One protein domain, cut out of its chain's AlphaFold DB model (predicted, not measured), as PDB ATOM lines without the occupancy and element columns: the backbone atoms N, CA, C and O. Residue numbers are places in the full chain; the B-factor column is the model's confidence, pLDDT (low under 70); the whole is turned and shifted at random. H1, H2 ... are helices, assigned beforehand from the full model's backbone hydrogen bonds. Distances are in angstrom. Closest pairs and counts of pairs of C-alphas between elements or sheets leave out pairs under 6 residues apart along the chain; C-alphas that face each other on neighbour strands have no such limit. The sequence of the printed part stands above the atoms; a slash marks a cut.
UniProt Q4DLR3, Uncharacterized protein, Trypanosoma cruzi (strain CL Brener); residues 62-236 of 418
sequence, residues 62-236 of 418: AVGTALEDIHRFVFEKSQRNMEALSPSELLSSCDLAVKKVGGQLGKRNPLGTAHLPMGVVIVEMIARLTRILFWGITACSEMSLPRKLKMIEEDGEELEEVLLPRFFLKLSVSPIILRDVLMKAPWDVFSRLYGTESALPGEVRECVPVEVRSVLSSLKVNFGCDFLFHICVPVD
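What this domain is: This is residues 62 to 236 of the 418 residues of an uncharacterized protein of Trypanosoma cruzi (strain CL Brener) (UniProt Q4DLR3). A compact ball of helices is built round H4 in its middle: the longest helix, H5, packs on one side of it with H8 beside H5, H2 packs on another side, and H1 packs on H2 and H6. Residues 198 to 204 stick out. The 175 printed residues have eight named helices, H1 to H8 in order, and no named strand: all helix. The radius of gyration of the C-alphas is 15.9 A, and the spans are 51 by 37 by 33 A.

How they stand to each other: H5, residues 145 to 170, and H4, residues 118 to 133, touch as a helical hairpin; the closest C-alphas, of Asp 155 and Arg 128, are 5.8 A apart. H8, residues 210 to 223, touches H5, closest at C-alphas 215 and 156, 5.9 A apart. H4, H5 and H8 form a bundle, helices side by side. H4 is the hub, touching five helices. H2, residues 87 to 100, touches it at a shallow tilt of 24 degrees, opposite ways, closest at C-alphas 94 and 127, 4.9 A apart. H7, residues 184 to 194, touches H4, closest at C-alphas 186 and 130, 6.0 A apart. H1, residues 62 to 79, touches H2 with residues 73 to 78 alone, closest at C-alphas 74 and 97, 5.5 A apart. H6, residues 175 to 182, touches H1, closest at C-alphas 182 and 71, 5.4 A apart. H3, residues 110 to 114, touches no helix. O i to N i+4 pairs are within hydrogen-bond range throughout, except in H1 (11 of 14) and H5 (20 of 22).

Where its parts are: H5 spans 36.1 A, with a kink of 31 degrees near residue 159. H1 spans 23.4 A from C-alpha 62 at (137.935, 139.270, 85.960). H8 ends at C-alpha 223, (151.462, 142.603, 67.293).

The domain as a whole: The farthest C-alphas, of Leu 111 and Pro 201, are 52.1 A apart. The printed part has no cut. The links H4 to H5 and H7 to H8 are long. Nine residues have pLDDT under 70, among them 227 to 230.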
ATOM      1  N   ALA A  62     137.713 140.654  85.542       91.99
ATOM      2  CA  ALA A  62     137.935 139.270  85.960       91.99
ATOM      3  C   ALA A  62     139.071 138.609  85.167       91.99
ATOM      4  O   ALA A  62     139.833 137.814  85.716       91.99
ATOM      5  N   VAL A  63     139.208 138.955  83.882       91.25
ATOM      6  CA  VAL A  63     140.347 138.521  83.063       91.25
ATOM      7  C   VAL A  63     141.637 139.134  83.599       91.25
ATOM      8  O   VAL A  63     142.604 138.406  83.782       91.25
ATOM      9  N   GLY A  64     141.646 140.434  83.912       92.46
ATOM     10  CA  GLY A  64     142.793 141.118  84.516       92.46
ATOM     11  C   GLY A  64     143.274 140.442  85.802       92.46
ATOM     12  O   GLY A  64     144.439 140.057  85.886       92.46
ATOM     13  N   THR A  65     142.367 140.190  86.752       94.13
ATOM     14  CA  THR A  65     142.687 139.472  87.998       94.13
ATOM     15  C   THR A  65     143.217 138.066  87.729       94.13
ATOM     16  O   THR A  65     144.207 137.650  88.323       94.13
ATOM     17  N   ALA A  66     142.618 137.332  86.788       94.89
ATOM     18  CA  ALA A  66     143.093 135.994  86.457       94.89
ATOM     19  C   ALA A  66     144.499 136.007  85.828       94.89
ATOM     20  O   ALA A  66     145.289 135.096  86.068       94.89
ATOM     21  N   LEU A  67     144.843 137.039  85.053       94.85
ATOM     22  CA  LEU A  67     146.192 137.219  84.513       94.85
ATOM     23  C   LEU A  67     147.207 137.579  85.607       94.85
ATOM     24  O   LEU A  67     148.323 137.061  85.577       94.85
ATOM     25  N   GLU A  68     146.827 138.393  86.595       95.07
ATOM     26  CA  GLU A  68     147.647 138.654  87.788       95.07
ATOM     27  C   GLU A  68     147.888 137.379  88.605       95.07
ATOM     28  O   GLU A  68     149.011 137.120  89.038       95.07
ATOM     29  N   ASP A  69     146.865 136.541  88.767       94.81
ATOM     30  CA  ASP A  69     146.991 135.257  89.458       94.81
ATOM     31  C   ASP A  69     147.884 134.273  88.689       94.81
ATOM     32  O   ASP A  69     148.634 133.514  89.301       94.81
ATOM     33  N   ILE A  70     147.850 134.282  87.350       95.24
ATOM     34  CA  ILE A  70     148.785 133.496  86.529       95.24
ATOM     35  C   ILE A  70     150.214 134.032  86.677       95.24
ATOM     36  O   ILE A  70     151.138 133.240  86.859       95.24
ATOM     37  N   HIS A  71     150.417 135.354  86.644       95.00
ATOM     38  CA  HIS A  71     151.730 135.965  86.899       95.00
ATOM     39  C   HIS A  71     152.276 135.534  88.265       95.00
ATOM     40  O   HIS A  71     153.402 135.039  88.366       95.00
ATOM     41  N   ARG A  72     151.435 135.615  89.299       94.19
ATOM     42  CA  ARG A  72     151.744 135.152  90.650       94.19
ATOM     43  C   ARG A  72     152.071 133.656  90.663       94.19
ATOM     44  O   ARG A  72     153.097 133.261  91.204       94.19
ATOM     45  N   PHE A  73     151.286 132.819  89.994       94.28
ATOM     46  CA  PHE A  73     151.572 131.387  89.875       94.28
ATOM     47  C   PHE A  73     152.967 131.101  89.290       94.28
ATOM     48  O   PHE A  73     153.640 130.171  89.747       94.28
ATOM     49  N   VAL A  74     153.413 131.899  88.310       94.60
ATOM     50  CA  VAL A  74     154.738 131.751  87.693       94.60
ATOM     51  C   VAL A  74     155.852 132.264  88.614       94.60
ATOM     52  O   VAL A  74     156.849 131.567  88.773       94.60
ATOM     53  N   PHE A  75     155.697 133.430  89.256       93.63
ATOM     54  CA  PHE A  75     156.816 134.133  89.914       93.63
ATOM     55  C   PHE A  75     156.754 134.235  91.453       93.63
ATOM     56  O   PHE A  75     157.761 134.557  92.084       93.63
ATOM     57  N   GLU A  76     155.624 133.953  92.106       84.99
ATOM     58  CA  GLU A  76     155.414 134.236  93.542       84.99
ATOM     59  C   GLU A  76     156.319 133.436  94.470       84.99
ATOM     60  O   GLU A  76     156.728 133.945  95.514       84.99
ATOM     61  N   LYS A  77     156.697 132.205  94.095       73.14
ATOM     62  CA  LYS A  77     157.633 131.415  94.914       73.14
ATOM     63  C   LYS A  77     158.937 132.165  95.188       73.14
ATOM     64  O   LYS A  77     159.562 131.910  96.213       73.14
ATOM     65  N   SER A  78     159.301 133.093  94.310       65.76
ATOM     66  CA  SER A  78     160.519 133.880  94.402       65.76
ATOM     67  C   SER A  78     160.368 135.146  95.258       65.76
ATOM     68  O   SER A  78     161.347 135.614  95.821       65.76
ATOM     69  N   GLN A  79     159.153 135.686  95.427       64.90
ATOM     70  CA  GLN A  79     158.935 136.993  96.072       64.90
ATOM     71  C   GLN A  79     158.962 136.984  97.606       64.90
ATOM     72  O   GLN A  79     158.948 138.048  98.221       64.90
ATOM     73  N   ARG A  80     158.986 135.815  98.263       75.53
ATOM     74  CA  ARG A  80     159.014 135.765  99.741       75.53
ATOM     75  C   ARG A  80     160.293 136.350 100.333       75.53
ATOM     76  O   ARG A  80     160.281 136.792 101.478       75.53
ATOM     77  N   ASN A  81     161.361 136.377  99.548       75.26
ATOM     78  CA  ASN A  81     162.583 137.066  99.901       75.26
ATOM     79  C   ASN A  81     162.526 138.427  99.206       75.26
ATOM     80  O   ASN A  81     162.404 138.484  97.989       75.26
ATOM     81  N   MET A  82     162.622 139.519  99.967       75.60
ATOM     82  CA  MET A  82     162.688 140.907  99.457       75.60
ATOM     83  C   MET A  82     163.918 141.176  98.562       75.60
ATOM     84  O   MET A  82     164.217 142.321  98.229       75.60
ATOM     85  N   GLU A  83     164.667 140.137  98.210       84.06
ATOM     86  CA  GLU A  83     165.850 140.211  97.378       84.06
ATOM     87  C   GLU A  83     165.447 140.323  95.904       84.06
ATOM     88  O   GLU A  83     164.450 139.755  95.449       84.06
ATOM     89  N   ALA A  84     166.206 141.117  95.153       87.28
ATOM     90  CA  ALA A  84     165.966 141.294  93.733       87.28
ATOM     91  C   ALA A  84     166.124 139.951  93.010       87.28
ATOM     92  O   ALA A  84     167.192 139.351  93.050       87.28
ATOM     93  N   LEU A  85     165.068 139.515  92.319       91.42
ATOM     94  CA  LEU A  85     165.086 138.258  91.573       91.42
ATOM     95  C   LEU A  85     166.186 138.269  90.517       91.42
ATOM     96  O   LEU A  85     166.236 139.165  89.670       91.42
ATOM     97  N   SER A  86     167.043 137.254  90.558       92.58
ATOM     98  CA  SER A  86     168.064 137.055  89.539       92.58
ATOM     99  C   SER A  86     167.433 136.552  88.229       92.58
ATOM    100  O   SER A  86     166.430 135.826  88.251       92.58
ATOM    101  N   PRO A  87     168.027 136.861  87.060       93.78
ATOM    102  CA  PRO A  87     167.579 136.308  85.779       93.78
ATOM    103  C   PRO A  87     167.474 134.772  85.778       93.78
ATOM    104  O   PRO A  87     166.531 134.212  85.221       93.78
ATOM    105  N   SER A  88     168.395 134.078  86.454       93.33
ATOM    106  CA  SER A  88     168.380 132.616  86.600       93.33
ATOM    107  C   SER A  88     167.180 132.090  87.388       93.33
ATOM    108  O   SER A  88     166.606 131.066  87.016       93.33
ATOM    109  N   GLU A  89     166.770 132.775  88.457       93.63
ATOM    110  CA  GLU A  89     165.603 132.380  89.255       93.63
ATOM    111  C   GLU A  89     164.302 132.577  88.482       93.63
ATOM    112  O   GLU A  89     163.411 131.728  88.551       93.63
ATOM    113  N   LEU A  90     164.202 133.660  87.705       94.72
ATOM    114  CA  LEU A  90     163.050 133.914  86.844       94.72
ATOM    115  C   LEU A  90     162.906 132.846  85.756       94.72
ATOM    116  O   LEU A  90     161.803 132.338  85.547       94.72
ATOM    117  N   LEU A  91     164.009 132.459  85.110       94.76
ATOM    118  CA  LEU A  91     164.019 131.378  84.119       94.76
ATOM    119  C   LEU A  91     163.643 130.030  84.742       94.76
ATOM    120  O   LEU A  91     162.752 129.352  84.240       94.76
ATOM    121  N   SER A  92     164.244 129.687  85.884       93.96
ATOM    122  CA  SER A  92     163.924 128.460  86.626       93.96
ATOM    123  C   SER A  92     162.450 128.410  87.053       93.96
ATOM    124  O   SER A  92     161.790 127.373  86.950       93.96
ATOM    125  N   SER A  93     161.895 129.551  87.472       94.86
ATOM    126  CA  SER A  93     160.481 129.678  87.834       94.86
ATOM    127  C   SER A  93     159.564 129.466  86.628       94.86
ATOM    128  O   SER A  93     158.575 128.735  86.733       94.86
ATOM    129  N   CYS A  94     159.924 130.025  85.468       95.59
ATOM    130  CA  CYS A  94     159.215 129.798  84.210       95.59
ATOM    131  C   CYS A  94     159.241 128.319  83.802       95.59
ATOM    132  O   CYS A  94     158.187 127.747  83.532       95.59
ATOM    133  N   ASP A  95     160.409 127.675  83.819       94.11
ATOM    134  CA  ASP A  95     160.549 126.264  83.445       94.11
ATOM    135  C   ASP A  95     159.764 125.345  84.393       94.11
ATOM    136  O   ASP A  95     159.103 124.393  83.961       94.11
ATOM    137  N   LEU A  96     159.766 125.654  85.694       93.95
ATOM    138  CA  LEU A  96     158.958 124.942  86.678       93.95
ATOM    139  C   LEU A  96     157.457 125.137  86.428       93.95
ATOM    140  O   LEU A  96     156.696 124.174  86.536       93.95
ATOM    141  N   ALA A  97     157.021 126.358  86.110       94.37
ATOM    142  CA  ALA A  97     155.626 126.654  85.803       94.37
ATOM    143  C   ALA A  97     155.169 125.916  84.538       94.37
ATOM    144  O   ALA A  97     154.145 125.235  84.577       94.37
ATOM    145  N   VAL A  98     155.966 125.961  83.465       94.29
ATOM    146  CA  VAL A  98     155.746 125.219  82.215       94.29
ATOM    147  C   VAL A  98     155.624 123.722  82.499       94.29
ATOM    148  O   VAL A  98     154.636 123.104  82.111       94.29
ATOM    149  N   LYS A  99     156.550 123.140  83.272       92.59
ATOM    150  CA  LYS A  99     156.493 121.720  83.652       92.59
ATOM    151  C   LYS A  99     155.219 121.367  84.424       92.59
ATOM    152  O   LYS A  99     154.624 120.328  84.152       92.59
ATOM    153  N   LYS A 100     154.787 122.217  85.364       92.27
ATOM    154  CA  LYS A 100     153.576 121.996  86.176       92.27
ATOM    155  C   LYS A 100     152.294 122.025  85.359       92.27
ATOM    156  O   LYS A 100     151.418 121.206  85.588       92.27
ATOM    157  N   VAL A 101     152.184 122.950  84.409       91.17
ATOM    158  CA  VAL A 101     150.992 123.051  83.551       91.17
ATOM    159  C   VAL A 101     151.033 122.066  82.378       91.17
ATOM    160  O   VAL A 101     150.166 122.096  81.506       91.17
ATOM    161  N   GLY A 102     152.058 121.207  82.322       87.79
ATOM    162  CA  GLY A 102     152.271 120.265  81.232       87.79
ATOM    163  C   GLY A 102     152.613 120.951  79.909       87.79
ATOM    164  O   GLY A 102     152.288 120.424  78.849       87.79
ATOM    165  N   GLY A 103     153.225 122.132  79.928       81.13
ATOM    166  CA  GLY A 103     153.751 122.804  78.743       81.13
ATOM    167  C   GLY A 103     155.011 122.103  78.220       81.13
ATOM    168  O   GLY A 103     155.921 121.814  78.991       81.13
ATOM    169  N   GLN A 104     155.023 121.757  76.929       81.28
ATOM    170  CA  GLN A 104     156.191 121.277  76.169       81.28
ATOM    171  C   GLN A 104     155.981 121.586  74.678       81.28
ATOM    172  O   GLN A 104     156.032 120.690  73.834       81.28
ATOM    173  N   LEU A 105     155.659 122.839  74.345       76.16
ATOM    174  CA  LEU A 105     155.302 123.223  72.972       76.16
ATOM    175  C   LEU A 105     156.326 122.807  71.916       76.16
ATOM    176  O   LEU A 105     155.936 122.224  70.913       76.16
ATOM    177  N   GLY A 106     157.622 122.990  72.182       74.35
ATOM    178  CA  GLY A 106     158.683 122.630  71.231       74.35
ATOM    179  C   GLY A 106     158.788 121.132  70.912       74.35
ATOM    180  O   GLY A 106     159.508 120.751  69.998       74.35
ATOM    181  N   LYS A 107     158.085 120.262  71.650       80.97
ATOM    182  CA  LYS A 107     158.019 118.816  71.376       80.97
ATOM    183  C   LYS A 107     156.664 118.374  70.831       80.97
ATOM    184  O   LYS A 107     156.489 117.198  70.515       80.97
ATOM    185  N   ARG A 108     155.682 119.274  70.772       76.53
ATOM    186  CA  ARG A 108     154.330 118.951  70.321       76.53
ATOM    187  C   ARG A 108     154.213 119.189  68.828       76.53
ATOM    188  O   ARG A 108     154.702 120.172  68.292       76.53
ATOM    189  N   ASN A 109     153.495 118.288  68.167       81.55
ATOM    190  CA  ASN A 109     153.001 118.543  66.823       81.55
ATOM    191  C   ASN A 109     152.142 119.832  66.857       81.55
ATOM    192  O   ASN A 109     151.343 119.966  67.791       81.55
ATOM    193  N   PRO A 110     152.257 120.750  65.877       77.21
ATOM    194  CA  PRO A 110     151.426 121.953  65.771       77.21
ATOM    195  C   PRO A 110     149.926 121.729  66.031       77.21
ATOM    196  O   PRO A 110     149.267 122.564  66.655       77.21
ATOM    197  N   LEU A 111     149.390 120.566  65.635       77.51
ATOM    198  CA  LEU A 111     148.003 120.174  65.917       77.51
ATOM    199  C   LEU A 111     147.709 120.058  67.421       77.51
ATOM    200  O   LEU A 111     146.669 120.508  67.895       77.51
ATOM    201  N   GLY A 112     148.645 119.505  68.194       82.51
ATOM    202  CA  GLY A 112     148.530 119.401  69.648       82.51
ATOM    203  C   GLY A 112     148.549 120.766  70.328       82.51
ATOM    204  O   GLY A 112     147.887 120.958  71.351       82.51
ATOM    205  N   THR A 113     149.240 121.743  69.738       82.20
ATOM    206  CA  THR A 113     149.282 123.101  70.273       82.20
ATOM    207  C   THR A 113     147.909 123.754  70.237       82.20
ATOM    208  O   THR A 113     147.514 124.340  71.240       82.20
ATOM    209  N   ALA A 114     147.127 123.590  69.164       81.19
ATOM    210  CA  ALA A 114     145.785 124.172  69.027       81.19
ATOM    211  C   ALA A 114     144.824 123.806  70.177       81.19
ATOM    212  O   ALA A 114     144.002 124.631  70.587       81.19
ATOM    213  N   HIS A 115     144.982 122.626  70.777       84.20
ATOM    214  CA  HIS A 115     144.101 122.125  71.836       84.20
ATOM    215  C   HIS A 115     144.517 122.515  73.259       84.20
ATOM    216  O   HIS A 115     143.785 122.237  74.203       84.20
ATOM    217  N   LEU A 116     145.653 123.196  73.439       87.34
ATOM    218  CA  LEU A 116     146.105 123.560  74.783       87.34
ATOM    219  C   LEU A 116     145.146 124.530  75.492       87.34
ATOM    220  O   LEU A 116     144.669 125.481  74.866       87.34
ATOM    221  N   PRO A 117     144.884 124.361  76.798       90.83
ATOM    222  CA  PRO A 117     144.149 125.349  77.580       90.83
ATOM    223  C   PRO A 117     144.813 126.727  77.496       90.83
ATOM    224  O   PRO A 117     146.037 126.832  77.414       90.83
ATOM    225  N   MET A 118     144.021 127.799  77.537       92.28
ATOM    226  CA  MET A 118     144.562 129.151  77.364       92.28
ATOM    227  C   MET A 118     145.578 129.526  78.448       92.28
ATOM    228  O   MET A 118     146.598 130.134  78.148       92.28
ATOM    229  N   GLY A 119     145.362 129.104  79.692       93.29
ATOM    230  CA  GLY A 119     146.349 129.353  80.740       93.29
ATOM    231  C   GLY A 119     147.704 128.676  80.470       93.29
ATOM    232  O   GLY A 119     148.736 129.266  80.765       93.29
ATOM    233  N   VAL A 120     147.734 127.504  79.815       93.27
ATOM    234  CA  VAL A 120     148.995 126.860  79.383       93.27
ATOM    235  C   VAL A 120     149.693 127.710  78.322       93.27
ATOM    236  O   VAL A 120     150.899 127.916  78.398       93.27
ATOM    237  N   VAL A 121     148.928 128.241  77.362       93.44
ATOM    238  CA  VAL A 121     149.437 129.148  76.318       93.44
ATOM    239  C   VAL A 121     150.061 130.394  76.940       93.44
ATOM    240  O   VAL A 121     151.143 130.798  76.524       93.44
ATOM    241  N   ILE A 122     149.421 130.973  77.959       94.96
ATOM    242  CA  ILE A 122     149.942 132.149  78.664       94.96
ATOM    243  C   ILE A 122     151.243 131.824  79.397       94.96
ATOM    244  O   ILE A 122     152.206 132.572  79.263       94.96
ATOM    245  N   VAL A 123     151.299 130.717  80.143       95.86
ATOM    246  CA  VAL A 123     152.512 130.320  80.878       95.86
ATOM    247  C   VAL A 123     153.680 130.064  79.925       95.86
ATOM    248  O   VAL A 123     154.787 130.538  80.167       95.86
ATOM    249  N   GLU A 124     153.434 129.373  78.814       95.17
ATOM    250  CA  GLU A 124     154.438 129.147  77.768       95.17
ATOM    251  C   GLU A 124     154.900 130.454  77.110       95.17
ATOM    252  O   GLU A 124     156.093 130.651  76.881       95.17
ATOM    253  N   MET A 125     153.974 131.377  76.845       95.09
ATOM    254  CA  MET A 125     154.290 132.696  76.301       95.09
ATOM    255  C   MET A 125     155.181 133.497  77.261       95.09
ATOM    256  O   MET A 125     156.197 134.036  76.826       95.09
ATOM    257  N   ILE A 126     154.853 133.532  78.560       95.54
ATOM    258  CA  ILE A 126     155.679 134.182  79.594       95.54
ATOM    259  C   ILE A 126     157.073 133.557  79.630       95.54
ATOM    260  O   ILE A 126     158.069 134.279  79.647       95.54
ATOM    261  N   ALA A 127     157.163 132.225  79.611       95.70
ATOM    262  CA  ALA A 127     158.437 131.519  79.653       95.70
ATOM    263  C   ALA A 127     159.326 131.854  78.446       95.70
ATOM    264  O   ALA A 127     160.490 132.210  78.625       95.70
ATOM    265  N   ARG A 128     158.777 131.805  77.224       95.31
ATOM    266  CA  ARG A 128     159.517 132.133  75.993       95.31
ATOM    267  C   ARG A 128     159.953 133.592  75.952       95.31
ATOM    268  O   ARG A 128     161.116 133.868  75.677       95.31
ATOM    269  N   LEU A 129     159.061 134.523  76.287       95.49
ATOM    270  CA  LEU A 129     159.415 135.942  76.359       95.49
ATOM    271  C   LEU A 129     160.508 136.188  77.408       95.49
ATOM    272  O   LEU A 129     161.448 136.927  77.140       95.49
ATOM    273  N   THR A 130     160.438 135.530  78.567       95.69
ATOM    274  CA  THR A 130     161.469 135.634  79.617       95.69
ATOM    275  C   THR A 130     162.821 135.096  79.137       95.69
ATOM    276  O   THR A 130     163.851 135.721  79.387       95.69
ATOM    277  N   ARG A 131     162.833 133.977  78.396       95.09
ATOM    278  CA  ARG A 131     164.047 133.432  77.761       95.09
ATOM    279  C   ARG A 131     164.651 134.379  76.735       95.09
ATOM    280  O   ARG A 131     165.863 134.565  76.747       95.09
ATOM    281  N   ILE A 132     163.822 135.000  75.896       95.14
ATOM    282  CA  ILE A 132     164.264 136.011  74.928       95.14
ATOM    283  C   ILE A 132     164.861 137.220  75.652       95.14
ATOM    284  O   ILE A 132     165.961 137.637  75.312       95.14
ATOM    285  N   LEU A 133     164.181 137.757  76.672       94.39
ATOM    286  CA  LEU A 133     164.666 138.924  77.418       94.39
ATOM    287  C   LEU A 133     166.019 138.662  78.092       94.39
ATOM    288  O   LEU A 133     166.892 139.521  78.062       94.39
ATOM    289  N   PHE A 134     166.226 137.485  78.680       94.49
ATOM    290  CA  PHE A 134     167.476 137.161  79.379       94.49
ATOM    291  C   PHE A 134     168.490 136.392  78.538       94.49
ATOM    292  O   PHE A 134     169.453 135.821  79.071       94.49
ATOM    293  N   TRP A 135     168.300 136.387  77.222       92.42
ATOM    294  CA  TRP A 135     169.276 135.832  76.307       92.42
ATOM    295  C   TRP A 135     170.585 136.622  76.395       92.42
ATOM    296  O   TRP A 135     170.594 137.848  76.431       92.42
ATOM    297  N   GLY A 136     171.707 135.908  76.479       86.47
ATOM    298  CA  GLY A 136     173.037 136.506  76.637       86.47
ATOM    299  C   GLY A 136     173.407 136.897  78.073       86.47
ATOM    300  O   GLY A 136     174.590 136.866  78.395       86.47
ATOM    301  N   ILE A 137     172.437 137.170  78.956       88.47
ATOM    302  CA  ILE A 137     172.710 137.534  80.362       88.47
ATOM    303  C   ILE A 137     173.082 136.306  81.187       88.47
ATOM    304  O   ILE A 137     174.008 136.326  81.996       88.47
ATOM    305  N   THR A 138     172.336 135.215  81.015       85.42
ATOM    306  CA  THR A 138     172.613 134.006  81.788       85.42
ATOM    307  C   THR A 138     173.792 133.254  81.193       85.42
ATOM    308  O   THR A 138     173.813 132.900  80.009       85.42
ATOM    309  N   ALA A 139     174.786 132.977  82.039       72.33
ATOM    310  CA  ALA A 139     175.927 132.135  81.714       72.33
ATOM    311  C   ALA A 139     175.472 130.674  81.547       72.33
ATOM    312  O   ALA A 139     175.747 129.810  82.374       72.33
ATOM    313  N   CYS A 140     174.748 130.371  80.467       72.00
ATOM    314  CA  CYS A 140     174.545 128.997  80.024       72.00
ATOM    315  C   CYS A 140     175.907 128.461  79.564       72.00
ATOM    316  O   CYS A 140     176.309 128.675  78.416       72.00
ATOM    317  N   SER A 141     176.615 127.829  80.502       68.01
ATOM    318  CA  SER A 141     178.044 127.489  80.465       68.01
ATOM    319  C   SER A 141     178.452 126.464  79.396       68.01
ATOM    320  O   SER A 141     179.641 126.264  79.185       68.01
ATOM    321  N   GLU A 142     177.516 125.816  78.700       83.57
ATOM    322  CA  GLU A 142     177.854 124.644  77.866       83.57
ATOM    323  C   GLU A 142     177.313 124.690  76.431       83.57
ATOM    324  O   GLU A 142     177.623 123.824  75.613       83.57
ATOM    325  N   MET A 143     176.514 125.699  76.073       86.79
ATOM    326  CA  MET A 143     175.931 125.766  74.731       86.79
ATOM    327  C   MET A 143     176.778 126.617  73.787       86.79
ATOM    328  O   MET A 143     177.011 127.800  74.035       86.79
ATOM    329  N   SER A 144     177.175 126.024  72.657       91.75
ATOM    330  CA  SER A 144     177.803 126.739  71.543       91.75
ATOM    331  C   SER A 144     176.914 127.898  71.076       91.75
ATOM    332  O   SER A 144     175.700 127.714  70.947       91.75
ATOM    333  N   LEU A 145     177.510 129.046  70.747       90.90
ATOM    334  CA  LEU A 145     176.799 130.244  70.286       90.90
ATOM    335  C   LEU A 145     175.777 129.976  69.154       90.90
ATOM    336  O   LEU A 145     174.641 130.419  69.299       90.90
ATOM    337  N   PRO A 146     176.065 129.150  68.121       92.79
ATOM    338  CA  PRO A 146     175.073 128.809  67.094       92.79
ATOM    339  C   PRO A 146     173.810 128.126  67.635       92.79
ATOM    340  O   PRO A 146     172.710 128.377  67.155       92.79
ATOM    341  N   ARG A 147     173.940 127.280  68.667       92.47
ATOM    342  CA  ARG A 147     172.784 126.630  69.309       92.47
ATOM    343  C   ARG A 147     171.964 127.626  70.121       92.47
ATOM    344  O   ARG A 147     170.743 127.578  70.065       92.47
ATOM    345  N   LYS A 148     172.623 128.550  70.831       91.57
ATOM    346  CA  LYS A 148     171.940 129.623  71.572       91.57
ATOM    347  C   LYS A 148     171.168 130.557  70.639       91.57
ATOM    348  O   LYS A 148     170.067 130.965  70.991       91.57
ATOM    349  N   LEU A 149     171.734 130.871  69.470       93.11
ATOM    350  CA  LEU A 149     171.074 131.653  68.421       93.11
ATOM    351  C   LEU A 149     169.846 130.928  67.866       93.11
ATOM    352  O   LEU A 149     168.765 131.500  67.800       93.11
ATOM    353  N   LYS A 150     169.990 129.637  67.561       93.89
ATOM    354  CA  LYS A 150     168.877 128.811  67.088       93.89
ATOM    355  C   LYS A 150     167.716 128.775  68.087       93.89
ATOM    356  O   LYS A 150     166.567 128.860  67.688       93.89
ATOM    357  N   MET A 151     168.009 128.700  69.386       92.50
ATOM    358  CA  MET A 151     166.970 128.683  70.422       92.50
ATOM    359  C   MET A 151     166.177 129.992  70.516       92.50
ATOM    360  O   MET A 151     164.965 129.939  70.693       92.50
ATOM    361  N   ILE A 152     166.836 131.154  70.424       94.33
ATOM    362  CA  ILE A 152     166.126 132.445  70.465       94.33
ATOM    363  C   ILE A 152     165.287 132.660  69.202       94.33
ATOM    364  O   ILE A 152     164.182 133.188  69.294       94.33
ATOM    365  N   GLU A 153     165.783 132.210  68.048       94.47
ATOM    366  CA  GLU A 153     165.033 132.215  66.792       94.47
ATOM    367  C   GLU A 153     163.790 131.318  66.895       94.47
ATOM    368  O   GLU A 153     162.684 131.799  66.673       94.47
ATOM    369  N   GLU A 154     163.938 130.072  67.358       93.80
ATOM    370  CA  GLU A 154     162.826 129.134  67.588       93.80
ATOM    371  C   GLU A 154     161.806 129.661  68.617       93.80
ATOM    372  O   GLU A 154     160.598 129.493  68.443       93.80
ATOM    373  N   ASP A 155     162.261 130.303  69.700       94.63
ATOM    374  CA  ASP A 155     161.368 130.930  70.682       94.63
ATOM    375  C   ASP A 155     160.608 132.119  70.078       94.63
ATOM    376  O   ASP A 155     159.413 132.275  70.347       94.63
ATOM    377  N   GLY A 156     161.278 132.933  69.258       94.47
ATOM    378  CA  GLY A 156     160.669 134.046  68.534       94.47
ATOM    379  C   GLY A 156     159.621 133.575  67.525       94.47
ATOM    380  O   GLY A 156     158.492 134.062  67.551       94.47
ATOM    381  N   GLU A 157     159.954 132.589  66.692       93.42
ATOM    382  CA  GLU A 157     159.046 132.012  65.695       93.42
ATOM    383  C   GLU A 157     157.797 131.407  66.343       93.42
ATOM    384  O   GLU A 157     156.679 131.717  65.941       93.42
ATOM    385  N   GLU A 158     157.949 130.610  67.399       92.72
ATOM    386  CA  GLU A 158     156.816 129.998  68.108       92.72
ATOM    387  C   GLU A 158     155.907 131.034  68.786       92.72
ATOM    388  O   GLU A 158     154.676 130.891  68.803       92.72
ATOM    389  N   LEU A 159     156.490 132.105  69.336       93.50
ATOM    390  CA  LEU A 159     155.711 133.215  69.878       93.50
ATOM    391  C   LEU A 159     154.884 133.898  68.790       93.50
ATOM    392  O   LEU A 159     153.690 134.121  68.996       93.50
ATOM    393  N   GLU A 160     155.494 134.214  67.650       92.72
ATOM    394  CA  GLU A 160     154.833 134.932  66.562       92.72
ATOM    395  C   GLU A 160     153.827 134.081  65.791       92.72
ATOM    396  O   GLU A 160     152.749 134.560  65.445       92.72
ATOM    397  N   GLU A 161     154.155 132.830  65.492       90.93
ATOM    398  CA  GLU A 161     153.329 131.994  64.624       90.93
ATOM    399  C   GLU A 161     152.191 131.314  65.385       90.93
ATOM    400  O   GLU A 161     151.140 131.034  64.801       90.93
ATOM    401  N   VAL A 162     152.363 131.075  66.691       90.64
ATOM    402  CA  VAL A 162     151.457 130.205  67.445       90.64
ATOM    403  C   VAL A 162     150.869 130.889  68.674       90.64
ATOM    404  O   VAL A 162     149.642 130.936  68.826       90.64
ATOM    405  N   LEU A 163     151.705 131.421  69.568       92.46
ATOM    406  CA  LEU A 163     151.240 131.837  70.896       92.46
ATOM    407  C   LEU A 163     150.564 133.201  70.908       92.46
ATOM    408  O   LEU A 163     149.441 133.306  71.404       92.46
ATOM    409  N   LEU A 164     151.193 134.228  70.342       92.32
ATOM    410  CA  LEU A 164     150.648 135.585  70.325       92.32
ATOM    411  C   LEU A 164     149.374 135.698  69.483       92.32
ATOM    412  O   LEU A 164     148.409 136.276  69.991       92.32
ATOM    413  N   PRO A 165     149.276 135.105  68.270       90.58
ATOM    414  CA  PRO A 165     148.015 135.085  67.539       90.58
ATOM    415  C   PRO A 165     146.908 134.467  68.381       90.58
ATOM    416  O   PRO A 165     145.820 135.019  68.492       90.58
ATOM    417  N   ARG A 166     147.186 133.347  69.050       90.41
ATOM    418  CA  ARG A 166     146.193 132.682  69.884       90.41
ATOM    419  C   ARG A 166     145.792 133.514  71.100       90.41
ATOM    420  O   ARG A 166     144.604 133.556  71.417       90.41
ATOM    421  N   PHE A 167     146.756 134.139  71.767       91.56
ATOM    422  CA  PHE A 167     146.534 135.009  72.915       91.56
ATOM    423  C   PHE A 167     145.635 136.189  72.531       91.56
ATOM    424  O   PHE A 167     144.557 136.326  73.096       91.56
ATOM    425  N   PHE A 168     146.000 136.962  71.503       90.15
ATOM    426  CA  PHE A 168     145.240 138.146  71.084       90.15
ATOM    427  C   PHE A 168     143.922 137.834  70.361       90.15
ATOM    428  O   PHE A 168     143.013 138.660  70.372       90.15
ATOM    429  N   LEU A 169     143.785 136.664  69.723       88.04
ATOM    430  CA  LEU A 169     142.520 136.264  69.090       88.04
ATOM    431  C   LEU A 169     141.496 135.742  70.100       88.04
ATOM    432  O   LEU A 169     140.294 135.896  69.885       88.04
ATOM    433  N   LYS A 170     141.945 135.071  71.167       88.89
ATOM    434  CA  LYS A 170     141.040 134.492  72.170       88.89
ATOM    435  C   LYS A 170     140.809 135.416  73.358       88.89
ATOM    436  O   LYS A 170     139.741 135.320  73.958       88.89
ATOM    437  N   LEU A 171     141.776 136.273  73.682       87.19
ATOM    438  CA  LEU A 171     141.666 137.226  74.771       87.19
ATOM    439  C   LEU A 171     141.541 138.645  74.223       87.19
ATOM    440  O   LEU A 171     142.423 139.128  73.518       87.19
ATOM    441  N   SER A 172     140.468 139.340  74.596       85.59
ATOM    442  CA  SER A 172     140.246 140.760  74.282       85.59
ATOM    443  C   SER A 172     141.114 141.676  75.155       85.59
ATOM    444  O   SER A 172     140.622 142.612  75.775       85.59
ATOM    445  N   VAL A 173     142.407 141.376  75.265       85.43
ATOM    446  CA  VAL A 173     143.353 142.097  76.123       85.43
ATOM    447  C   VAL A 173     144.234 143.010  75.287       85.43
ATOM    448  O   VAL A 173     144.649 142.670  74.177       85.43
ATOM    449  N   SER A 174     144.528 144.195  75.818       85.75
ATOM    450  CA  SER A 174     145.457 145.108  75.162       85.75
ATOM    451  C   SER A 174     146.895 144.570  75.267       85.75
ATOM    452  O   SER A 174     147.241 143.930  76.265       85.75
ATOM    453  N   PRO A 175     147.778 144.872  74.298       85.66
ATOM    454  CA  PRO A 175     149.205 144.552  74.406       85.66
ATOM    455  C   PRO A 175     149.876 145.130  75.664       85.66
ATOM    456  O   PRO A 175     150.887 144.606  76.120       85.66
ATOM    457  N   ILE A 176     149.293 146.180  76.254       87.41
ATOM    458  CA  ILE A 176     149.757 146.795  77.502       87.41
ATOM    459  C   ILE A 176     149.651 145.803  78.669       87.41
ATOM    460  O   ILE A 176     150.591 145.692  79.447       87.41
ATOM    461  N   ILE A 177     148.571 145.014  78.751       88.65
ATOM    462  CA  ILE A 177     148.384 144.003  79.809       88.65
ATOM    463  C   ILE A 177     149.472 142.923  79.739       88.65
ATOM    464  O   ILE A 177     149.960 142.461  80.771       88.65
ATOM    465  N   LEU A 178     149.898 142.536  78.532       88.49
ATOM    466  CA  LEU A 178     150.991 141.580  78.364       88.49
ATOM    467  C   LEU A 178     152.285 142.090  79.019       88.49
ATOM    468  O   LEU A 178     152.944 141.334  79.725       88.49
ATOM    469  N   ARG A 179     152.623 143.370  78.830       88.52
ATOM    470  CA  ARG A 179     153.812 143.989  79.434       88.52
ATOM    471  C   ARG A 179     153.635 144.228  80.938       88.52
ATOM    472  O   ARG A 179     154.456 143.765  81.723       88.52
ATOM    473  N   ASP A 180     152.564 144.920  81.321       89.06
ATOM    474  CA  ASP A 180     152.397 145.496  82.663       89.06
ATOM    475  C   ASP A 180     151.918 144.483  83.707       89.06
ATOM    476  O   ASP A 180     152.143 144.677  84.901       89.06
ATOM    477  N   VAL A 181     151.274 143.397  83.266       90.33
ATOM    478  CA  VAL A 181     150.779 142.336  84.149       90.33
ATOM    479  C   VAL A 181     151.611 141.074  83.972       90.33
ATOM    480  O   VAL A 181     152.320 140.667  84.888       90.33
ATOM    481  N   LEU A 182     151.581 140.462  82.787       91.35
ATOM    482  CA  LEU A 182     152.170 139.131  82.592       91.35
ATOM    483  C   LEU A 182     153.701 139.138  82.575       91.35
ATOM    484  O   LEU A 182     154.323 138.200  83.070       91.35
ATOM    485  N   MET A 183     154.308 140.191  82.033       92.89
ATOM    486  CA  MET A 183     155.761 140.322  81.929       92.89
ATOM    487  C   MET A 183     156.365 141.224  83.004       92.89
ATOM    488  O   MET A 183     157.569 141.448  82.960       92.89
ATOM    489  N   LYS A 184     155.589 141.686  83.996       93.18
ATOM    490  CA  LYS A 184     156.034 142.667  85.001       93.18
ATOM    491  C   LYS A 184     157.381 142.316  85.641       93.18
ATOM    492  O   LYS A 184     158.321 143.092  85.575       93.18
ATOM    493  N   ALA A 185     157.506 141.112  86.198       93.44
ATOM    494  CA  ALA A 185     158.715 140.704  86.922       93.44
ATOM    495  C   ALA A 185     159.954 140.551  86.007       93.44
ATOM    496  O   ALA A 185     160.985 141.155  86.316       93.44
ATOM    497  N   PRO A 186     159.890 139.821  84.872       93.77
ATOM    498  CA  PRO A 186     160.989 139.808  83.908       93.77
ATOM    499  C   PRO A 186     161.340 141.191  83.366       93.77
ATOM    500  O   PRO A 186     162.516 141.516  83.221       93.77
ATOM    501  N   TRP A 187     160.327 142.015  83.099       92.40
ATOM    502  CA  TRP A 187     160.492 143.357  82.567       92.40
ATOM    503  C   TRP A 187     161.178 144.296  83.561       92.40
ATOM    504  O   TRP A 187     162.086 145.028  83.176       92.40
ATOM    505  N   ASP A 188     160.831 144.237  84.845       91.51
ATOM    506  CA  ASP A 188     161.462 145.036  85.902       91.51
ATOM    507  C   ASP A 188     162.946 144.674  86.095       91.51
ATOM    508  O   ASP A 188     163.777 145.524  86.412       91.51
ATOM    509  N   VAL A 189     163.323 143.404  85.915       92.43
ATOM    510  CA  VAL A 189     164.740 142.993  85.925       92.43
ATOM    511  C   VAL A 189     165.440 143.444  84.642       92.43
ATOM    512  O   VAL A 189     166.500 144.058  84.705       92.43
ATOM    513  N   PHE A 190     164.830 143.201  83.483       92.35
ATOM    514  CA  PHE A 190     165.397 143.548  82.181       92.35
ATOM    515  C   PHE A 190     165.600 145.064  82.010       92.35
ATOM    516  O   PHE A 190     166.657 145.506  81.568       92.35
ATOM    517  N   SER A 191     164.622 145.877  82.413       90.33
ATOM    518  CA  SER A 191     164.688 147.344  82.360       90.33
ATOM    519  C   SER A 191     165.687 147.937  83.355       90.33
ATOM    520  O   SER A 191     166.235 149.004  83.099       90.33
ATOM    521  N   ARG A 192     166.008 147.253  84.458       89.54
ATOM    522  CA  ARG A 192     167.120 147.676  85.321       89.54
ATOM    523  C   ARG A 192     168.476 147.486  84.648       89.54
ATOM    524  O   ARG A 192     169.335 148.344  84.819       89.54
ATOM    525  N   LEU A 193     168.635 146.412  83.872       88.67
ATOM    526  CA  LEU A 193     169.874 146.093  83.155       88.67
ATOM    527  C   LEU A 193     170.059 146.955  81.897       88.67
ATOM    528  O   LEU A 193     171.139 147.491  81.669       88.67
ATOM    529  N   TYR A 194     168.997 147.126  81.109       90.01
ATOM    530  CA  TYR A 194     169.071 147.755  79.786       90.01
ATOM    531  C   TYR A 194     168.206 149.005  79.620       90.01
ATOM    532  O   TYR A 194     168.242 149.626  78.561       90.01
ATOM    533  N   GLY A 195     167.365 149.357  80.590       86.23
ATOM    534  CA  GLY A 195     166.430 150.478  80.452       86.23
ATOM    535  C   GLY A 195     167.153 151.816  80.367       86.23
ATOM    536  O   GLY A 195     168.317 151.889  80.716       86.23
ATOM    537  N   THR A 196     166.493 152.888  79.920       79.89
ATOM    538  CA  THR A 196     167.102 154.233  79.840       79.89
ATOM    539  C   THR A 196     167.020 155.023  81.150       79.89
ATOM    540  O   THR A 196     167.838 155.908  81.385       79.89
ATOM    541  N   GLU A 197     166.095 154.688  82.049       76.86
ATOM    542  CA  GLU A 197     165.668 155.578  83.148       76.86
ATOM    543  C   GLU A 197     166.485 155.457  84.447       76.86
ATOM    544  O   GLU A 197     166.541 156.396  85.230       76.86
ATOM    545  N   SER A 198     167.171 154.335  84.665       67.51
ATOM    546  CA  SER A 198     167.937 154.028  85.886       67.51
ATOM    547  C   SER A 198     169.413 154.489  85.970       67.51
ATOM    548  O   SER A 198     170.028 154.244  87.001       67.51
ATOM    549  N   ALA A 199     170.021 155.101  84.947       72.47
ATOM    550  CA  ALA A 199     171.477 155.276  84.908       72.47
ATOM    551  C   ALA A 199     171.854 156.539  85.652       72.47
ATOM    552  O   ALA A 199     171.418 157.639  85.298       72.47
ATOM    553  N   LEU A 200     172.732 156.372  86.631       82.76
ATOM    554  CA  LEU A 200     173.456 157.494  87.190       82.76
ATOM    555  C   LEU A 200     174.347 158.111  86.098       82.76
ATOM    556  O   LEU A 200     174.888 157.388  85.253       82.76
ATOM    557  N   PRO A 201     174.524 159.443  86.090       83.48
ATOM    558  CA  PRO A 201     175.440 160.098  85.165       83.48
ATOM    559  C   PRO A 201     176.845 159.474  85.260       83.48
ATOM    560  O   PRO A 201     177.499 159.588  86.293       83.48
ATOM    561  N   GLY A 202     177.301 158.814  84.190       86.36
ATOM    562  CA  GLY A 202     178.634 158.195  84.095       86.36
ATOM    563  C   GLY A 202     178.665 156.661  84.095       86.36
ATOM    564  O   GLY A 202     179.720 156.090  83.831       86.36
ATOM    565  N   GLU A 203     177.543 155.984  84.339       84.97
ATOM    566  CA  GLU A 203     177.483 154.520  84.285       84.97
ATOM    567  C   GLU A 203     177.367 154.026  82.832       84.97
ATOM    568  O   GLU A 203     176.439 154.387  82.101       84.97
ATOM    569  N   VAL A 204     178.335 153.215  82.389       80.58
ATOM    570  CA  VAL A 204     178.303 152.585  81.062       80.58
ATOM    571  C   VAL A 204     177.265 151.476  81.093       80.58
ATOM    572  O   VAL A 204     177.455 150.460  81.756       80.58
ATOM    573  N   ARG A 205     176.169 151.666  80.362       79.17
ATOM    574  CA  ARG A 205     175.146 150.634  80.229       79.17
ATOM    575  C   ARG A 205     175.509 149.591  79.198       79.17
ATOM    576  O   ARG A 205     176.025 149.900  78.123       79.17
ATOM    577  N   GLU A 206     175.123 148.364  79.508       85.16
ATOM    578  CA  GLU A 206     175.067 147.309  78.517       85.16
ATOM    579  C   GLU A 206     173.995 147.640  77.471       85.16
ATOM    580  O   GLU A 206     172.943 148.214  77.760       85.16
ATOM    581  N   CYS A 207     174.285 147.300  76.221       87.71
ATOM    582  CA  CYS A 207     173.317 147.384  75.139       87.71
ATOM    583  C   CYS A 207     172.540 146.072  75.060       87.71
ATOM    584  O   CYS A 207     173.110 144.999  75.262       87.71
ATOM    585  N   VAL A 208     171.258 146.151  74.701       90.78
ATOM    586  CA  VAL A 208     170.471 144.947  74.403       90.78
ATOM    587  C   VAL A 208     171.149 144.171  73.275       90.78
ATOM    588  O   VAL A 208     171.459 144.782  72.242       90.78
ATOM    589  N   PRO A 209     171.336 142.846  73.415       91.80
ATOM    590  CA  PRO A 209     171.873 142.033  72.335       91.80
ATOM    591  C   PRO A 209     171.043 142.171  71.050       91.80
ATOM    592  O   PRO A 209     169.812 142.284  71.088       91.80
ATOM    593  N   VAL A 210     171.714 142.175  69.896       91.61
ATOM    594  CA  VAL A 210     171.078 142.447  68.594       91.61
ATOM    595  C   VAL A 210     169.972 141.440  68.271       91.61
ATOM    596  O   VAL A 210     168.954 141.790  67.675       91.61
ATOM    597  N   GLU A 211     170.126 140.208  68.735       93.71
ATOM    598  CA  GLU A 211     169.189 139.106  68.570       93.71
ATOM    599  C   GLU A 211     167.895 139.348  69.346       93.71
ATOM    600  O   GLU A 211     166.802 139.247  68.788       93.71
ATOM    601  N   VAL A 212     168.013 139.758  70.611       94.28
ATOM    602  CA  VAL A 212     166.867 140.118  71.457       94.28
ATOM    603  C   VAL A 212     166.132 141.306  70.850       94.28
ATOM    604  O   VAL A 212     164.910 141.280  70.700       94.28
ATOM    605  N   ARG A 213     166.878 142.331  70.419       92.20
ATOM    606  CA  ARG A 213     166.317 143.496  69.731       92.20
ATOM    607  C   ARG A 213     165.574 143.098  68.457       92.20
ATOM    608  O   ARG A 213     164.496 143.643  68.214       92.20
ATOM    609  N   SER A 214     166.131 142.196  67.649       92.89
ATOM    610  CA  SER A 214     165.507 141.705  66.415       92.89
ATOM    611  C   SER A 214     164.139 141.089  66.711       92.89
ATOM    612  O   SER A 214     163.129 141.543  66.168       92.89
ATOM    613  N   VAL A 215     164.084 140.144  67.658       93.62
ATOM    614  CA  VAL A 215     162.835 139.465  68.032       93.62
ATOM    615  C   VAL A 215     161.816 140.463  68.576       93.62
ATOM    616  O   VAL A 215     160.699 140.537  68.071       93.62
ATOM    617  N   LEU A 216     162.199 141.310  69.538       92.87
ATOM    618  CA  LEU A 216     161.299 142.321  70.105       92.87
ATOM    619  C   LEU A 216     160.804 143.337  69.058       92.87
ATOM    620  O   LEU A 216     159.663 143.798  69.137       92.87
ATOM    621  N   SER A 217     161.630 143.674  68.063       91.77
ATOM    622  CA  SER A 217     161.231 144.549  66.949       91.77
ATOM    623  C   SER A 217     160.176 143.881  66.081       91.77
ATOM    624  O   SER A 217     159.199 144.526  65.702       91.77
ATOM    625  N   SER A 218     160.335 142.587  65.815       91.99
ATOM    626  CA  SER A 218     159.353 141.799  65.077       91.99
ATOM    627  C   SER A 218     158.023 141.714  65.841       91.99
ATOM    628  O   SER A 218     156.974 142.047  65.281       91.99
ATOM    629  N   LEU A 219     158.060 141.467  67.159       91.14
ATOM    630  CA  LEU A 219     156.863 141.475  68.012       91.14
ATOM    631  C   LEU A 219     156.135 142.826  67.992       91.14
ATOM    632  O   LEU A 219     154.905 142.883  67.900       91.14
ATOM    633  N   LYS A 220     156.886 143.930  68.043       90.68
ATOM    634  CA  LYS A 220     156.330 145.282  67.931       90.68
ATOM    635  C   LYS A 220     155.635 145.498  66.588       90.68
ATOM    636  O   LYS A 220     154.507 145.989  66.558       90.68
ATOM    637  N   VAL A 221     156.287 145.131  65.486       89.88
ATOM    638  CA  VAL A 221     155.752 145.324  64.128       89.88
ATOM    639  C   VAL A 221     154.506 144.468  63.888       89.88
ATOM    640  O   VAL A 221     153.527 144.971  63.336       89.88
ATOM    641  N   ASN A 222     154.523 143.207  64.324       88.14
ATOM    642  CA  ASN A 222     153.476 142.231  64.021       88.14
ATOM    643  C   ASN A 222     152.278 142.303  64.983       88.14
ATOM    644  O   ASN A 222     151.144 142.059  64.570       88.14
ATOM    645  N   PHE A 223     152.498 142.664  66.250       87.34
ATOM    646  CA  PHE A 223     151.462 142.603  67.293       87.34
ATOM    647  C   PHE A 223     151.194 143.936  67.994       87.34
ATOM    648  O   PHE A 223     150.278 144.028  68.810       87.34
ATOM    649  N   GLY A 224     151.962 144.990  67.695       86.50
ATOM    650  CA  GLY A 224     151.896 146.241  68.457       86.50
ATOM    651  C   GLY A 224     152.381 146.069  69.899       86.50
ATOM    652  O   GLY A 224     152.010 146.845  70.776       86.50
ATOM    653  N   CYS A 225     153.172 145.025  70.160       84.14
ATOM    654  CA  CYS A 225     153.790 144.798  71.453       84.14
ATOM    655  C   CYS A 225     154.959 145.762  71.627       84.14
ATOM    656  O   CYS A 225     156.101 145.488  71.264       84.14
ATOM    657  N   ASP A 226     154.650 146.914  72.193       82.01
ATOM    658  CA  ASP A 226     155.576 148.011  72.414       82.01
ATOM    659  C   ASP A 226     156.502 147.778  73.627       82.01
ATOM    660  O   ASP A 226     156.704 148.654  74.469       82.01
ATOM    661  N   PHE A 227     157.100 146.585  73.710       66.58
ATOM    662  CA  PHE A 227     158.155 146.284  74.680       66.58
ATOM    663  C   PHE A 227     159.349 147.219  74.484       66.58
ATOM    664  O   PHE A 227     159.975 147.628  75.438       66.58
ATOM    665  N   LEU A 228     159.651 147.623  73.248       61.56
ATOM    666  CA  LEU A 228     160.861 148.389  72.933       61.56
ATOM    667  C   LEU A 228     160.903 149.837  73.437       61.56
ATOM    668  O   LEU A 228     161.919 150.506  73.242       61.56
ATOM    669  N   PHE A 229     159.841 150.356  74.052       65.48
ATOM    670  CA  PHE A 229     159.949 151.671  74.673       65.48
ATOM    671  C   PHE A 229     160.796 151.581  75.949       65.48
ATOM    672  O   PHE A 229     160.661 150.644  76.727       65.48
ATOM    673  N   HIS A 230     161.645 152.588  76.164       69.17
ATOM    674  CA  HIS A 230     162.505 152.745  77.347       69.17
ATOM    675  C   HIS A 230     163.709 151.794  77.457       69.17
ATOM    676  O   HIS A 230     164.259 151.679  78.549       69.17
ATOM    677  N   ILE A 231     164.168 151.156  76.371       77.49
ATOM    678  CA  ILE A 231     165.395 150.340  76.390       77.49
ATOM    679  C   ILE A 231     166.544 151.006  75.613       77.49
ATOM    680  O   ILE A 231     166.334 151.565  74.535       77.49
ATOM    681  N   CYS A 232     167.768 150.923  76.141       70.03
ATOM    682  CA  CYS A 232     169.007 151.306  75.474       70.03
ATOM    683  C   CYS A 232     169.288 150.376  74.292       70.03
ATOM    684  O   CYS A 232     169.688 149.221  74.428       70.03
ATOM    685  N   VAL A 233     169.087 150.921  73.103       73.46
ATOM    686  CA  VAL A 233     169.361 150.255  71.843       73.46
ATOM    687  C   VAL A 233     170.680 150.801  71.299       73.46
ATOM    688  O   VAL A 233     170.825 152.027  71.262       73.46
ATOM    689  N   PRO A 234     171.633 149.952  70.863       71.52
ATOM    690  CA  PRO A 234     172.834 150.452  70.219       71.52
ATOM    691  C   PRO A 234     172.406 151.254  68.990       71.52
ATOM    692  O   PRO A 234     171.761 150.739  68.068       71.52
ATOM    693  N   VAL A 235     172.696 152.554  69.023       74.66
ATOM    694  CA  VAL A 235     172.601 153.394  67.838       74.66
ATOM    695  C   VAL A 235     173.718 152.900  66.943       74.66
ATOM    696  O   VAL A 235     174.891 153.095  67.259       74.66
ATOM    697  N   ASP A 236     173.346 152.202  65.874       69.79
ATOM    698  CA  ASP A 236     174.263 151.798  64.821       69.79
ATOM    699  C   ASP A 236     174.887 153.074  64.241       69.79
ATOM    700  O   ASP A 236     174.371 153.700  63.320       69.79
TER     701      ASP A 236